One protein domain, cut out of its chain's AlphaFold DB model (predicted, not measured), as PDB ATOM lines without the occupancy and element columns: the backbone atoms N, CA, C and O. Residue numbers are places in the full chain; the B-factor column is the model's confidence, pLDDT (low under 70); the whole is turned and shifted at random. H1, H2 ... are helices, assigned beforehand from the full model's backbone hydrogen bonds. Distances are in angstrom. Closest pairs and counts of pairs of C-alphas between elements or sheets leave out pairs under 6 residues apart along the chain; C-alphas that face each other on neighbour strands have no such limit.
ATOM      1  N   THR A   2      24.567 -48.746 -40.788       89.44
ATOM      2  CA  THR A   2      25.279 -47.463 -41.048       89.44
ATOM      3  C   THR A   2      26.789 -47.632 -41.205       89.44
ATOM      4  O   THR A   2      27.364 -47.122 -42.158       89.44
ATOM      5  N   ALA A   3      27.424 -48.410 -40.324       90.19
ATOM      6  CA  ALA A   3      28.848 -48.728 -40.444       90.19
ATOM      7  C   ALA A   3      29.176 -49.442 -41.768       90.19
ATOM      8  O   ALA A   3      30.163 -49.108 -42.413       90.19
ATOM      9  N   SER A   4      28.320 -50.375 -42.199       92.50
ATOM     10  CA  SER A   4      28.456 -51.105 -43.465       92.50
ATOM     11  C   SER A   4      28.408 -50.159 -44.668       92.50
ATOM     12  O   SER A   4      29.218 -50.282 -45.579       92.50
ATOM     13  N   TYR A   5      27.511 -49.171 -44.644       93.94
ATOM     14  CA  TYR A   5      27.423 -48.165 -45.698       93.94
ATOM     15  C   TYR A   5      28.639 -47.233 -45.730       93.94
ATOM     16  O   TYR A   5      29.230 -47.031 -46.787       93.94
ATOM     17  N   LEU A   6      29.077 -46.731 -44.571       93.69
ATOM     18  CA  LEU A   6      30.288 -45.910 -44.484       93.69
ATOM     19  C   LEU A   6      31.531 -46.675 -44.953       93.69
ATOM     20  O   LEU A   6      32.364 -46.108 -45.656       93.69
ATOM     21  N   ALA A   7      31.641 -47.960 -44.606       92.06
ATOM     22  CA  ALA A   7      32.715 -48.823 -45.081       92.06
ATOM     23  C   ALA A   7      32.672 -48.997 -46.606       92.06
ATOM     24  O   ALA A   7      33.703 -48.834 -47.251       92.06
ATOM     25  N   ALA A   8      31.492 -49.246 -47.188       92.88
ATOM     26  CA  ALA A   8      31.326 -49.384 -48.637       92.88
ATOM     27  C   ALA A   8      31.693 -48.098 -49.400       92.88
ATOM     28  O   ALA A   8      32.268 -48.171 -50.483       92.88
ATOM     29  N   VAL A   9      31.415 -46.922 -48.826       93.62
ATOM     30  CA  VAL A   9      31.811 -45.626 -49.405       93.62
ATOM     31  C   VAL A   9      33.316 -45.371 -49.249       93.62
ATOM     32  O   VAL A   9      33.959 -44.906 -50.188       93.62
ATOM     33  N   ALA A  10      33.893 -45.660 -48.079       94.25
ATOM     34  CA  ALA A  10      35.294 -45.357 -47.779       94.25
ATOM     35  C   ALA A  10      36.288 -46.331 -48.433       94.25
ATOM     36  O   ALA A  10      37.379 -45.925 -48.834       94.25
ATOM     37  N   ALA A  11      35.927 -47.611 -48.523       93.19
ATOM     38  CA  ALA A  11      36.747 -48.678 -49.085       93.19
ATOM     39  C   ALA A  11      35.863 -49.669 -49.872       93.19
ATOM     40  O   ALA A  11      35.531 -50.741 -49.357       93.19
ATOM     41  N   PRO A  12      35.468 -49.326 -51.114       91.62
ATOM     42  CA  PRO A  12      34.568 -50.154 -51.913       91.62
ATOM     43  C   PRO A  12      35.097 -51.579 -52.117       91.62
ATOM     44  O   PRO A  12      36.205 -51.776 -52.620       91.62
ATOM     45  N   CYS A  13      34.274 -52.575 -51.781       93.25
ATOM     46  CA  CYS A  13      34.548 -53.992 -52.019       93.25
ATOM     47  C   CYS A  13      33.361 -54.626 -52.767       93.25
ATOM     48  O   CYS A  13      32.462 -55.187 -52.136       93.25
ATOM     49  N   PRO A  14      33.324 -54.543 -54.115       93.12
ATOM     50  CA  PRO A  14      32.131 -54.894 -54.889       93.12
ATOM     51  C   PRO A  14      31.643 -56.332 -54.687       93.12
ATOM     52  O   PRO A  14      30.443 -56.580 -54.689       93.12
ATOM     53  N   ALA A  15      32.560 -57.286 -54.499       94.06
ATOM     54  CA  ALA A  15      32.201 -58.691 -54.308       94.06
ATOM     55  C   ALA A  15      31.496 -58.937 -52.963       94.06
ATOM     56  O   ALA A  15      30.491 -59.646 -52.919       94.06
ATOM     57  N   GLU A  16      31.996 -58.337 -51.877       93.62
ATOM     58  CA  GLU A  16      31.365 -58.436 -50.556       93.62
ATOM     59  C   GLU A  16      30.044 -57.671 -50.517       93.62
ATOM     60  O   GLU A  16      29.060 -58.174 -49.978       93.62
ATOM     61  N   GLU A  17      29.996 -56.487 -51.130       95.00
ATOM     62  CA  GLU A  17      28.782 -55.676 -51.210       95.00
ATOM     63  C   GLU A  17      27.671 -56.411 -51.956       95.00
ATOM     64  O   GLU A  17      26.550 -56.515 -51.462       95.00
ATOM     65  N   LEU A  18      27.994 -56.997 -53.109       96.00
ATOM     66  CA  LEU A  18      27.050 -57.768 -53.905       96.00
ATOM     67  C   LEU A  18      26.531 -58.998 -53.146       96.00
ATOM     68  O   LEU A  18      25.330 -59.259 -53.170       96.00
ATOM     69  N   ALA A  19      27.396 -59.712 -52.418       95.06
ATOM     70  CA  ALA A  19      26.982 -60.836 -51.577       95.06
ATOM     71  C   ALA A  19      26.087 -60.395 -50.403       95.06
ATOM     72  O   ALA A  19      25.103 -61.067 -50.086       95.06
ATOM     73  N   ALA A  20      26.400 -59.260 -49.772       95.25
ATOM     74  CA  ALA A  20      25.616 -58.705 -48.672       95.25
ATOM     75  C   ALA A  20      24.225 -58.238 -49.140       95.25
ATOM     76  O   ALA A  20      23.220 -58.542 -48.493       95.25
ATOM     77  N   VAL A  21      24.156 -57.553 -50.287       96.62
ATOM     78  CA  VAL A  21      22.900 -57.121 -50.921       96.62
ATOM     79  C   VAL A  21      22.044 -58.323 -51.312       96.62
ATOM     80  O   VAL A  21      20.867 -58.362 -50.961       96.62
ATOM     81  N   ASP A  22      22.627 -59.338 -51.949       97.00
ATOM     82  CA  ASP A  22      21.931 -60.577 -52.310       97.00
ATOM     83  C   ASP A  22      21.345 -61.291 -51.085       97.00
ATOM     84  O   ASP A  22      20.172 -61.672 -51.068       97.00
ATOM     85  N   ALA A  23      22.132 -61.427 -50.014       95.31
ATOM     86  CA  ALA A  23      21.670 -62.037 -48.772       95.31
ATOM     87  C   ALA A  23      20.485 -61.273 -48.156       95.31
ATOM     88  O   ALA A  23      19.516 -61.894 -47.710       95.31
ATOM     89  N   PHE A  24      20.538 -59.940 -48.165       95.81
ATOM     90  CA  PHE A  24      19.482 -59.084 -47.628       95.81
ATOM     91  C   PHE A  24      18.213 -59.082 -48.498       95.81
ATOM     92  O   PHE A  24      17.097 -59.119 -47.978       95.81
ATOM     93  N   GLN A  25      18.354 -59.109 -49.825       96.62
ATOM     94  CA  GLN A  25      17.219 -59.137 -50.755       96.62
ATOM     95  C   GLN A  25      16.527 -60.510 -50.831       96.62
ATOM     96  O   GLN A  25      15.329 -60.580 -51.124       96.62
ATOM     97  N   ARG A  26      17.236 -61.604 -50.516       95.69
ATOM     98  CA  ARG A  26      16.662 -62.962 -50.415       95.69
ATOM     99  C   ARG A  26      15.864 -63.224 -49.141       95.69
ATOM    100  O   ARG A  26      15.072 -64.168 -49.133       95.69
ATOM    101  N   ALA A  27      16.097 -62.438 -48.093       95.69
ATOM    102  CA  ALA A  27      15.411 -62.538 -46.809       95.69
ATOM    103  C   ALA A  27      14.777 -61.186 -46.431       95.69
ATOM    104  O   ALA A  27      15.168 -60.584 -45.426       95.69
ATOM    105  N   PRO A  28      13.841 -60.670 -47.254       96.25
ATOM    106  CA  PRO A  28      13.238 -59.362 -47.033       96.25
ATOM    107  C   PRO A  28      12.496 -59.247 -45.700       96.25
ATOM    108  O   PRO A  28      12.353 -58.136 -45.195       96.25
ATOM    109  N   GLU A  29      12.063 -60.374 -45.131       96.50
ATOM    110  CA  GLU A  29      11.346 -60.455 -43.863       96.50
ATOM    111  C   GLU A  29      12.190 -60.059 -42.644       96.50
ATOM    112  O   GLU A  29      11.627 -59.841 -41.572       96.50
ATOM    113  N   ARG A  30      13.519 -59.983 -42.793       94.75
ATOM    114  CA  ARG A  30      14.454 -59.648 -41.714       94.75
ATOM    115  C   ARG A  30      14.535 -58.147 -41.455       94.75
ATOM    116  O   ARG A  30      14.434 -57.336 -42.376       94.75
ATOM    117  N   ALA A  31      14.783 -57.797 -40.199       93.44
ATOM    118  CA  ALA A  31      14.940 -56.430 -39.732       93.44
ATOM    119  C   ALA A  31      16.197 -55.753 -40.301       93.44
ATOM    120  O   ALA A  31      17.241 -56.384 -40.480       93.44
ATOM    121  N   LEU A  32      16.137 -54.428 -40.465       93.00
ATOM    122  CA  LEU A  32      17.293 -53.586 -40.813       93.00
ATOM    123  C   LEU A  32      18.394 -53.616 -39.746       93.00
ATOM    124  O   LEU A  32      19.561 -53.354 -40.036       93.00
ATOM    125  N   THR A  33      18.015 -53.918 -38.509       88.06
ATOM    126  CA  THR A  33      18.894 -53.958 -37.338       88.06
ATOM    127  C   THR A  33      19.331 -55.375 -36.965       88.06
ATOM    128  O   THR A  33      20.076 -55.545 -36.006       88.06
ATOM    129  N   GLY A  34      18.925 -56.399 -37.726       82.94
ATOM    130  CA  GLY A  34      19.190 -57.812 -37.418       82.94
ATOM    131  C   GLY A  34      20.579 -58.331 -37.820       82.94
ATOM    132  O   GLY A  34      20.837 -59.532 -37.735       82.94
ATOM    133  N   ALA A  35      21.468 -57.469 -38.311       81.75
ATOM    134  CA  ALA A  35      22.761 -57.878 -38.848       81.75
ATOM    135  C   ALA A  35      23.797 -58.230 -37.771       81.75
ATOM    136  O   ALA A  35      23.855 -57.623 -36.702       81.75
ATOM    137  N   ALA A  36      24.675 -59.187 -38.089       77.75
ATOM    138  CA  ALA A  36      25.780 -59.569 -37.217       77.75
ATOM    139  C   ALA A  36      26.865 -58.477 -37.164       77.75
ATOM    140  O   ALA A  36      27.231 -57.888 -38.183       77.75
ATOM    141  N   LEU A  37      27.419 -58.244 -35.970       76.88
ATOM    142  CA  LEU A  37      28.504 -57.284 -35.769       76.88
ATOM    143  C   LEU A  37      29.756 -57.680 -36.569       76.88
ATOM    144  O   LEU A  37      30.173 -58.836 -36.558       76.88
ATOM    145  N   GLY A  38      30.383 -56.697 -37.219       74.31
ATOM    146  CA  GLY A  38      31.674 -56.855 -37.897       74.31
ATOM    147  C   GLY A  38      31.623 -57.381 -39.335       74.31
ATOM    148  O   GLY A  38      32.668 -57.430 -39.975       74.31
ATOM    149  N   ALA A  39      30.447 -57.730 -39.862       80.94
ATOM    150  CA  ALA A  39      30.275 -58.108 -41.264       80.94
ATOM    151  C   ALA A  39      29.656 -56.969 -42.091       80.94
ATOM    152  O   ALA A  39      28.878 -56.153 -41.581       80.94
ATOM    153  N   LEU A  40      29.980 -56.923 -43.387       87.62
ATOM    154  CA  LEU A  40      29.235 -56.095 -44.329       87.62
ATOM    155  C   LEU A  40      27.812 -56.648 -44.455       87.62
ATOM    156  O   LEU A  40      27.603 -57.853 -44.589       87.62
ATOM    157  N   ASP A  41      26.835 -55.754 -44.387       91.06
ATOM    158  CA  ASP A  41      25.424 -56.096 -44.282       91.06
ATOM    159  C   ASP A  41      24.621 -55.308 -45.318       91.06
ATOM    160  O   ASP A  41      24.766 -54.089 -45.431       91.06
ATOM    161  N   GLY A  42      23.764 -56.015 -46.060       93.50
ATOM    162  CA  GLY A  42      22.949 -55.456 -47.133       93.50
ATOM    163  C   GLY A  42      21.915 -54.439 -46.657       93.50
ATOM    164  O   GLY A  42      21.428 -53.662 -47.476       93.50
ATOM    165  N   ALA A  43      21.644 -54.329 -45.349       94.62
ATOM    166  CA  ALA A  43      20.875 -53.195 -44.840       94.62
ATOM    167  C   ALA A  43      21.552 -51.844 -45.148       94.62
ATOM    168  O   ALA A  43      20.876 -50.822 -45.091       94.62
ATOM    169  N   LEU A  44      22.840 -51.811 -45.546       95.06
ATOM    170  CA  LEU A  44      23.522 -50.622 -46.094       95.06
ATOM    171  C   LEU A  44      22.716 -49.885 -47.177       95.06
ATOM    172  O   LEU A  44      22.910 -48.687 -47.366       95.06
ATOM    173  N   LEU A  45      21.789 -50.574 -47.852       96.88
ATOM    174  CA  LEU A  45      20.867 -49.968 -48.810       96.88
ATOM    175  C   LEU A  45      19.978 -48.882 -48.185       96.88
ATOM    176  O   LEU A  45      19.587 -47.958 -48.885       96.88
ATOM    177  N   PHE A  46      19.650 -48.965 -46.892       96.81
ATOM    178  CA  PHE A  46      18.797 -47.977 -46.230       96.81
ATOM    179  C   PHE A  46      19.467 -46.605 -46.087       96.81
ATOM    180  O   PHE A  46      18.915 -45.636 -46.596       96.81
ATOM    181  N   PRO A  47      20.652 -46.456 -45.464       95.69
ATOM    182  CA  PRO A  47      21.326 -45.161 -45.423       95.69
ATOM    183  C   PRO A  47      21.713 -44.654 -46.820       95.69
ATOM    184  O   PRO A  47      21.675 -43.448 -47.035       95.69
ATOM    185  N   TRP A  48      21.992 -45.545 -47.779       95.94
ATOM    186  CA  TRP A  48      22.149 -45.137 -49.175       95.94
ATOM    187  C   TRP A  48      20.865 -44.529 -49.751       95.94
ATOM    188  O   TRP A  48      20.906 -43.441 -50.319       95.94
ATOM    189  N   TYR A  49      19.719 -45.179 -49.542       97.12
ATOM    190  CA  TYR A  49      18.412 -44.643 -49.916       97.12
ATOM    191  C   TYR A  49      18.145 -43.276 -49.276       97.12
ATOM    192  O   TYR A  49      17.638 -42.378 -49.943       97.12
ATOM    193  N   LEU A  50      18.528 -43.077 -48.011       95.81
ATOM    194  CA  LEU A  50      18.395 -41.775 -47.352       95.81
ATOM    195  C   LEU A  50      19.235 -40.688 -48.028       95.81
ATOM    196  O   LEU A  50      18.753 -39.568 -48.189       95.81
ATOM    197  N   ASP A  51      20.468 -40.998 -48.425       95.00
ATOM    198  CA  ASP A  51      21.307 -40.054 -49.165       95.00
ATOM    199  C   ASP A  51      20.732 -39.724 -50.543       95.00
ATOM    200  O   ASP A  51      20.747 -38.560 -50.939       95.00
ATOM    201  N   ASP A  52      20.187 -40.712 -51.251       94.88
ATOM    202  CA  ASP A  52      19.619 -40.508 -52.586       94.88
ATOM    203  C   ASP A  52      18.307 -39.705 -52.529       94.88
ATOM    204  O   ASP A  52      18.122 -38.728 -53.252       94.88
ATOM    205  N   ALA A  53      17.414 -40.060 -51.601       93.62
ATOM    206  CA  ALA A  53      16.094 -39.445 -51.476       93.62
ATOM    207  C   ALA A  53      16.112 -38.083 -50.760       93.62
ATOM    208  O   ALA A  53      15.191 -37.273 -50.931       93.62
ATOM    209  N   HIS A  54      17.095 -37.833 -49.889       92.50
ATOM    210  CA  HIS A  54      17.101 -36.662 -49.001       92.50
ATOM    211  C   HIS A  54      18.425 -35.896 -48.935       92.50
ATOM    212  O   HIS A  54      18.448 -34.826 -48.314       92.50
ATOM    213  N   GLY A  55      19.500 -36.416 -49.521       91.31
ATOM    214  CA  GLY A  55      20.809 -35.772 -49.550       91.31
ATOM    215  C   GLY A  55      20.945 -34.726 -50.655       91.31
ATOM    216  O   GLY A  55      20.013 -34.419 -51.397       91.31
ATOM    217  N   THR A  56      22.145 -34.156 -50.762       91.19
ATOM    218  CA  THR A  56      22.494 -33.173 -51.805       91.19
ATOM    219  C   THR A  56      23.497 -33.739 -52.813       91.19
ATOM    220  O   THR A  56      24.313 -32.999 -53.361       91.19
ATOM    221  N   GLY A  57      23.500 -35.063 -53.006       88.25
ATOM    222  CA  GLY A  57      24.421 -35.774 -53.902       88.25
ATOM    223  C   GLY A  57      25.826 -36.024 -53.337       88.25
ATOM    224  O   GLY A  57      26.674 -36.566 -54.041       88.25
ATOM    225  N   THR A  58      26.097 -35.649 -52.081       91.44
ATOM    226  CA  THR A  58      27.342 -36.025 -51.390       91.44
ATOM    227  C   THR A  58      27.151 -37.385 -50.708       91.44
ATOM    228  O   THR A  58      26.278 -37.482 -49.845       91.44
ATOM    229  N   PRO A  59      27.942 -38.423 -51.049       91.06
ATOM    230  CA  PRO A  59      27.812 -39.739 -50.426       91.06
ATOM    231  C   PRO A  59      27.997 -39.687 -48.907       91.06
ATOM    232  O   PRO A  59      28.848 -38.946 -48.411       91.06
ATOM    233  N   ALA A  60      27.240 -40.505 -48.177       93.69
ATOM    234  CA  ALA A  60      27.276 -40.629 -46.721       93.69
ATOM    235  C   ALA A  60      26.895 -39.372 -45.919       93.69
ATOM    236  O   ALA A  60      26.987 -39.392 -44.688       93.69
ATOM    237  N   GLN A  61      26.453 -38.286 -46.554       94.25
ATOM    238  CA  GLN A  61      26.196 -37.029 -45.855       94.25
ATOM    239  C   GLN A  61      25.057 -37.150 -44.836       94.25
ATOM    240  O   GLN A  61      25.205 -36.698 -43.697       94.25
ATOM    241  N   ILE A  62      23.934 -37.759 -45.214       94.44
ATOM    242  CA  ILE A  62      22.786 -37.978 -44.331       94.44
ATOM    243  C   ILE A  62      23.160 -38.971 -43.238       94.44
ATOM    244  O   ILE A  62      22.914 -38.690 -42.067       94.44
ATOM    245  N   ALA A  63      23.826 -40.078 -43.578       92.50
ATOM    246  CA  ALA A  63      24.290 -41.056 -42.593       92.50
ATOM    247  C   ALA A  63      25.203 -40.427 -41.522       92.50
ATOM    248  O   ALA A  63      24.965 -40.606 -40.326       92.50
ATOM    249  N   VAL A  64      26.212 -39.647 -41.925       93.25
ATOM    250  CA  VAL A  64      27.113 -38.945 -40.996       93.25
ATOM    251  C   VAL A  64      26.368 -37.879 -40.191       93.25
ATOM    252  O   VAL A  64      26.608 -37.743 -38.993       93.25
ATOM    253  N   SER A  65      25.432 -37.155 -40.808       91.94
ATOM    254  CA  SER A  65      24.628 -36.142 -40.111       91.94
ATOM    255  C   SER A  65      23.736 -36.764 -39.039       91.94
ATOM    256  O   SER A  65      23.668 -36.247 -37.926       91.94
ATOM    257  N   LEU A  66      23.089 -37.894 -39.337       92.31
ATOM    258  CA  LEU A  66      22.276 -38.625 -38.368       92.31
ATOM    259  C   LEU A  66      23.127 -39.137 -37.204       92.31
ATOM    260  O   LEU A  66      22.722 -38.970 -36.059       92.31
ATOM    261  N   LEU A  67      24.323 -39.676 -37.472       90.69
ATOM    262  CA  LEU A  67      25.270 -40.061 -36.419       90.69
ATOM    263  C   LEU A  67      25.693 -38.864 -35.559       90.69
ATOM    264  O   LEU A  67      25.768 -38.985 -34.342       90.69
ATOM    265  N   ALA A  68      25.943 -37.702 -36.166       89.75
ATOM    266  CA  ALA A  68      26.314 -36.493 -35.435       89.75
ATOM    267  C   ALA A  68      25.168 -35.952 -34.561       89.75
ATOM    268  O   ALA A  68      25.422 -35.443 -33.474       89.75
ATOM    269  N   ILE A  69      23.915 -36.072 -35.016       87.44
ATOM    270  CA  ILE A  69      22.720 -35.699 -34.240       87.44
ATOM    271  C   ILE A  69      22.480 -36.694 -33.094       87.44
ATOM    272  O   ILE A  69      22.140 -36.279 -31.986       87.44
ATOM    273  N   ALA A  70      22.662 -37.988 -33.367       87.00
ATOM    274  CA  ALA A  70      22.543 -39.069 -32.394       87.00
ATOM    275  C   ALA A  70      23.639 -38.996 -31.315       87.00
ATOM    276  O   ALA A  70      23.400 -39.317 -30.157       87.00
ATOM    277  N   ALA A  71      24.831 -38.496 -31.657       82.25
ATOM    278  CA  ALA A  71      25.947 -38.374 -30.728       82.25
ATOM    279  C   ALA A  71      25.636 -37.408 -29.569       82.25
ATOM    280  O   ALA A  71      25.840 -36.194 -29.653       82.25
ATOM    281  N   GLN A  72      25.205 -37.957 -28.434       72.44
ATOM    282  CA  GLN A  72      25.141 -37.247 -27.163       72.44
ATOM    283  C   GLN A  72      26.100 -37.866 -26.156       72.44
ATOM    284  O   GLN A  72      26.192 -39.079 -26.011       72.44
ATOM    285  N   SER A  73      26.800 -37.013 -25.412       67.06
ATOM    286  CA  SER A  73      27.619 -37.441 -24.283       67.06
ATOM    287  C   SER A  73      26.912 -37.154 -22.961       67.06
ATOM    288  O   SER A  73      26.275 -36.111 -22.764       67.06
ATOM    289  N   THR A  74      27.045 -38.086 -22.018       70.94
ATOM    290  CA  THR A  74      26.717 -37.837 -20.613       70.94
ATOM    291  C   THR A  74      27.885 -37.067 -19.982       70.94
ATOM    292  O   THR A  74      29.006 -37.578 -19.990       70.94
ATOM    293  N   PRO A  75      27.675 -35.851 -19.437       77.62
ATOM    294  CA  PRO A  75      28.748 -35.096 -18.796       77.62
ATOM    295  C   PRO A  75      29.381 -35.853 -17.623       77.62
ATOM    296  O   PRO A  75      28.686 -36.537 -16.868       77.62
ATOM    297  N   ALA A  76      30.690 -35.678 -17.427       79.44
ATOM    298  CA  ALA A  76      31.391 -36.246 -16.279       79.44
ATOM    299  C   ALA A  76      30.763 -35.753 -14.961       79.44
ATOM    300  O   ALA A  76      30.559 -34.554 -14.771       79.44
ATOM    301  N   GLY A  77      30.440 -36.683 -14.058       81.94
ATOM    302  CA  GLY A  77      29.793 -36.381 -12.776       81.94
ATOM    303  C   GLY A  77      28.267 -36.235 -12.829       81.94
ATOM    304  O   GLY A  77      27.660 -35.897 -11.814       81.94
ATOM    305  N   ALA A  78      27.622 -36.494 -13.972       82.81
ATOM    306  CA  ALA A  78      26.165 -36.544 -14.029       82.81
ATOM    307  C   ALA A  78      25.622 -37.668 -13.128       82.81
ATOM    308  O   ALA A  78      26.035 -38.819 -13.228       82.81
ATOM    309  N   ALA A  79      24.643 -37.340 -12.279       81.19
ATOM    310  CA  ALA A  79      23.996 -38.308 -11.387       81.19
ATOM    311  C   ALA A  79      23.119 -39.342 -12.127       81.19
ATOM    312  O   ALA A  79      22.652 -40.303 -11.523       81.19
ATOM    313  N   ARG A  80      22.867 -39.130 -13.425       71.44
ATOM    314  CA  ARG A  80      22.138 -40.036 -14.319       71.44
ATOM    315  C   ARG A  80      22.732 -39.973 -15.721       71.44
ATOM    316  O   ARG A  80      23.129 -38.891 -16.163       71.44
ATOM    317  N   PHE A  81      22.733 -41.104 -16.416       64.38
ATOM    318  CA  PHE A  81      23.040 -41.148 -17.841       64.38
ATOM    319  C   PHE A  81      21.998 -40.337 -18.620       64.38
ATOM    320  O   PHE A  81      20.806 -40.368 -18.301       64.38
ATOM    321  N   ARG A  82      22.450 -39.559 -19.608       69.06
ATOM    322  CA  ARG A  82      21.549 -39.053 -20.647       69.06
ATOM    323  C   ARG A  82      21.198 -40.240 -21.536       69.06
ATOM    324  O   ARG A  82      22.086 -41.034 -21.830       69.06
ATOM    325  N   ALA A  83      19.924 -40.353 -21.913       64.19
ATOM    326  CA  ALA A  83      19.520 -41.263 -22.978       64.19
ATOM    327  C   ALA A  83      20.454 -41.033 -24.173       64.19
ATOM    328  O   ALA A  83      20.741 -39.874 -24.474       64.19
ATOM    329  N   GLU A  84      20.985 -42.108 -24.747       70.56
ATOM    330  CA  GLU A  84      21.847 -42.089 -25.926       70.56
ATOM    331  C   GLU A  84      20.908 -42.171 -27.128       70.56
ATOM    332  O   GLU A  84      20.416 -43.258 -27.407       70.56
ATOM    333  N   PRO A  85      20.540 -41.038 -27.763       80.31
ATOM    334  CA  PRO A  85      19.635 -41.094 -28.894       80.31
ATOM    335  C   PRO A  85      20.311 -41.883 -29.998       80.31
ATOM    336  O   PRO A  85      21.486 -41.662 -30.298       80.31
ATOM    337  N   ASP A  86      19.566 -42.769 -30.625       86.06
ATOM    338  CA  ASP A  86      20.094 -43.577 -31.702       86.06
ATOM    339  C   ASP A  86      19.830 -42.925 -33.076       86.06
ATOM    340  O   ASP A  86      19.318 -41.803 -33.216       86.06
ATOM    341  N   VAL A  87      20.210 -43.623 -34.147       88.69
ATOM    342  CA  VAL A  87      19.977 -43.134 -35.515       88.69
ATOM    343  C   VAL A  87      18.477 -43.048 -35.829       88.69
ATOM    344  O   VAL A  87      18.075 -42.165 -36.591       88.69
ATOM    345  N   PHE A  88      17.633 -43.906 -35.243       89.94
ATOM    346  CA  PHE A  88      16.186 -43.867 -35.455       89.94
ATOM    347  C   PHE A  88      15.529 -42.682 -34.733       89.94
ATOM    348  O   PHE A  88      14.618 -42.067 -35.292       89.94
ATOM    349  N   ASP A  89      16.003 -42.292 -33.551       88.38
ATOM    350  CA  ASP A  89      15.622 -41.068 -32.846       88.38
ATOM    351  C   ASP A  89      15.963 -39.829 -33.672       88.38
ATOM    352  O   ASP A  89      15.099 -38.973 -33.910       88.38
ATOM    353  N   ALA A  90      17.211 -39.746 -34.151       90.19
ATOM    354  CA  ALA A  90      17.673 -38.648 -34.994       90.19
ATOM    355  C   ALA A  90      16.838 -38.540 -36.281       90.19
ATOM    356  O   ALA A  90      16.427 -37.444 -36.684       90.19
ATOM    357  N   LEU A  91      16.521 -39.682 -36.896       91.31
ATOM    358  CA  LEU A  91      15.692 -39.767 -38.093       91.31
ATOM    359  C   LEU A  91      14.253 -39.315 -37.814       91.31
ATOM    360  O   LEU A  91      13.742 -38.440 -38.513       91.31
ATOM    361  N   ARG A  92      13.616 -39.813 -36.748       89.81
ATOM    362  CA  ARG A  92      12.261 -39.402 -36.330       89.81
ATOM    363  C   ARG A  92      12.182 -37.912 -36.009       89.81
ATOM    364  O   ARG A  92      11.193 -37.255 -36.334       89.81
ATOM    365  N   ALA A  93      13.190 -37.356 -35.338       88.19
ATOM    366  CA  ALA A  93      13.258 -35.921 -35.068       88.19
ATOM    367  C   ALA A  93      13.362 -35.108 -36.371       88.19
ATOM    368  O   ALA A  93      12.664 -34.106 -36.529       88.19
ATOM    369  N   SER A  94      14.167 -35.580 -37.324       88.38
ATOM    370  CA  SER A  94      14.372 -34.920 -38.616       88.38
ATOM    371  C   SER A  94      13.125 -34.974 -39.509       88.38
ATOM    372  O   SER A  94      12.730 -33.955 -40.079       88.38
ATOM    373  N   LEU A  95      12.456 -36.130 -39.592       88.44
ATOM    374  CA  LEU A  95      11.259 -36.333 -40.418       88.44
ATOM    375  C   LEU A  95      10.043 -35.540 -39.924       88.44
ATOM    376  O   LEU A  95       9.281 -35.024 -40.742       88.44
ATOM    377  N   ARG A  96       9.905 -35.349 -38.602       84.69
ATOM    378  CA  ARG A  96       8.817 -34.547 -38.013       84.69
ATOM    379  C   ARG A  96       8.754 -33.131 -38.579       84.69
ATOM    380  O   ARG A  96       7.665 -32.629 -38.837       84.69
ATOM    381  N   SER A  97       9.906 -32.506 -38.837       78.38
ATOM    382  CA  SER A  97       9.966 -31.171 -39.459       78.38
ATOM    383  C   SER A  97       9.425 -31.133 -40.897       78.38
ATOM    384  O   SER A  97       9.091 -30.066 -41.403       78.38
ATOM    385  N   ARG A  98       9.318 -32.300 -41.542       81.06
ATOM    386  CA  ARG A  98       8.875 -32.497 -42.927       81.06
ATOM    387  C   ARG A  98       7.478 -33.116 -43.027       81.06
ATOM    388  O   ARG A  98       7.023 -33.384 -44.134       81.06
ATOM    389  N   GLY A  99       6.811 -33.365 -41.897       83.06
ATOM    390  CA  GLY A  99       5.481 -33.977 -41.861       83.06
ATOM    391  C   GLY A  99       5.431 -35.427 -42.356       83.06
ATOM    392  O   GLY A  99       4.366 -35.864 -42.779       83.06
ATOM    393  N   LYS A 100       6.559 -36.152 -42.327       84.50
ATOM    394  CA  LYS A 100       6.626 -37.594 -42.616       84.50
ATOM    395  C   LYS A 100       6.868 -38.382 -41.331       84.50
ATOM    396  O   LYS A 100       7.598 -37.911 -40.455       84.50
ATOM    397  N   ASP A 101       6.320 -39.592 -41.262       88.50
ATOM    398  CA  ASP A 101       6.597 -40.537 -40.182       88.50
ATOM    399  C   ASP A 101       7.644 -41.582 -40.608       88.50
ATOM    400  O   ASP A 101       7.896 -41.806 -41.796       88.50
ATOM    401  N   LEU A 102       8.281 -42.236 -39.629       90.50
ATOM    402  CA  LEU A 102       9.254 -43.309 -39.884       90.50
ATOM    403  C   LEU A 102       8.620 -44.467 -40.668       90.50
ATOM    404  O   LEU A 102       9.247 -45.025 -41.561       90.50
ATOM    405  N   ASP A 103       7.368 -44.795 -40.361       91.25
ATOM    406  CA  ASP A 103       6.637 -45.891 -40.994       91.25
ATOM    407  C   ASP A 103       6.437 -45.649 -42.504       91.25
ATOM    408  O   ASP A 103       6.509 -46.590 -43.295       91.25
ATOM    409  N   ASP A 104       6.225 -44.388 -42.910       91.69
ATOM    410  CA  ASP A 104       6.125 -43.991 -44.320       91.69
ATOM    411  C   ASP A 104       7.475 -44.161 -45.019       91.69
ATOM    412  O   ASP A 104       7.556 -44.735 -46.099       91.69
ATOM    413  N   LEU A 105       8.552 -43.715 -44.367       94.50
ATOM    414  CA  LEU A 105       9.909 -43.837 -44.889       94.50
ATOM    415  C   LEU A 105      10.329 -45.304 -45.066       94.50
ATOM    416  O   LEU A 105      10.976 -45.645 -46.054       94.50
TER     417      LEU A 105
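This is residues 2 to 105 of the 273 residues of an uncharacterized protein of Sorangium cellulosum (UniProt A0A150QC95). H3 is the middle of crosswise helices: H1 packs on it, H2 meets its residues 42 to 45, H4 meets it too, and H5 stands crosswise to H4. Residues 75 to 80 stick out. The 104 printed residues have six named helices, H1 to H6, no named strand, class all helix; only just compact, close to loose, radius of gyration of the C-alphas 15.4 A, spans 47 by 32 by 29 A.

Find C-alpha 2 at (25.279, -47.463, -41.048), beginning H1, residues 2 to 10. Then come H2, 14 to 26, 18.0 A; H3, 42 to 54, 19.8 A; H4, 61 to 70; H5, 87 to 96; H6, 102 to 105, ending at (9.909, -43.837, -44.889).

The hub H3 touches H1 about perpendicular, 77 degrees, closest C-alphas Tyr 5 and Leu 44, 4.6 A. Its residues 42 to 45 alone touch H2, Val 21 to Gly 42, 4.1 A. H4 touches H3, Ile 62 to Asp 51, 5.5 A, and H5, Ala 70 to Ala 90, 5.5 A. H5 and H6 only just touch, with 3 pairs of C-alphas within 8 A. H2 and H5 are apart. O i to N i+4 pairs are all within hydrogen-bond range in H1, H2, H4, H5; 7 of 9 in H3; H6 is too short.

The farthest C-alphas, Ala 15 and Ala 79, are 48.2 A apart. The printed part has no cut; links H2 to H3 and H4 to H5 are long. Look for pLDDT under 70 at residues 73 and 81 to 83.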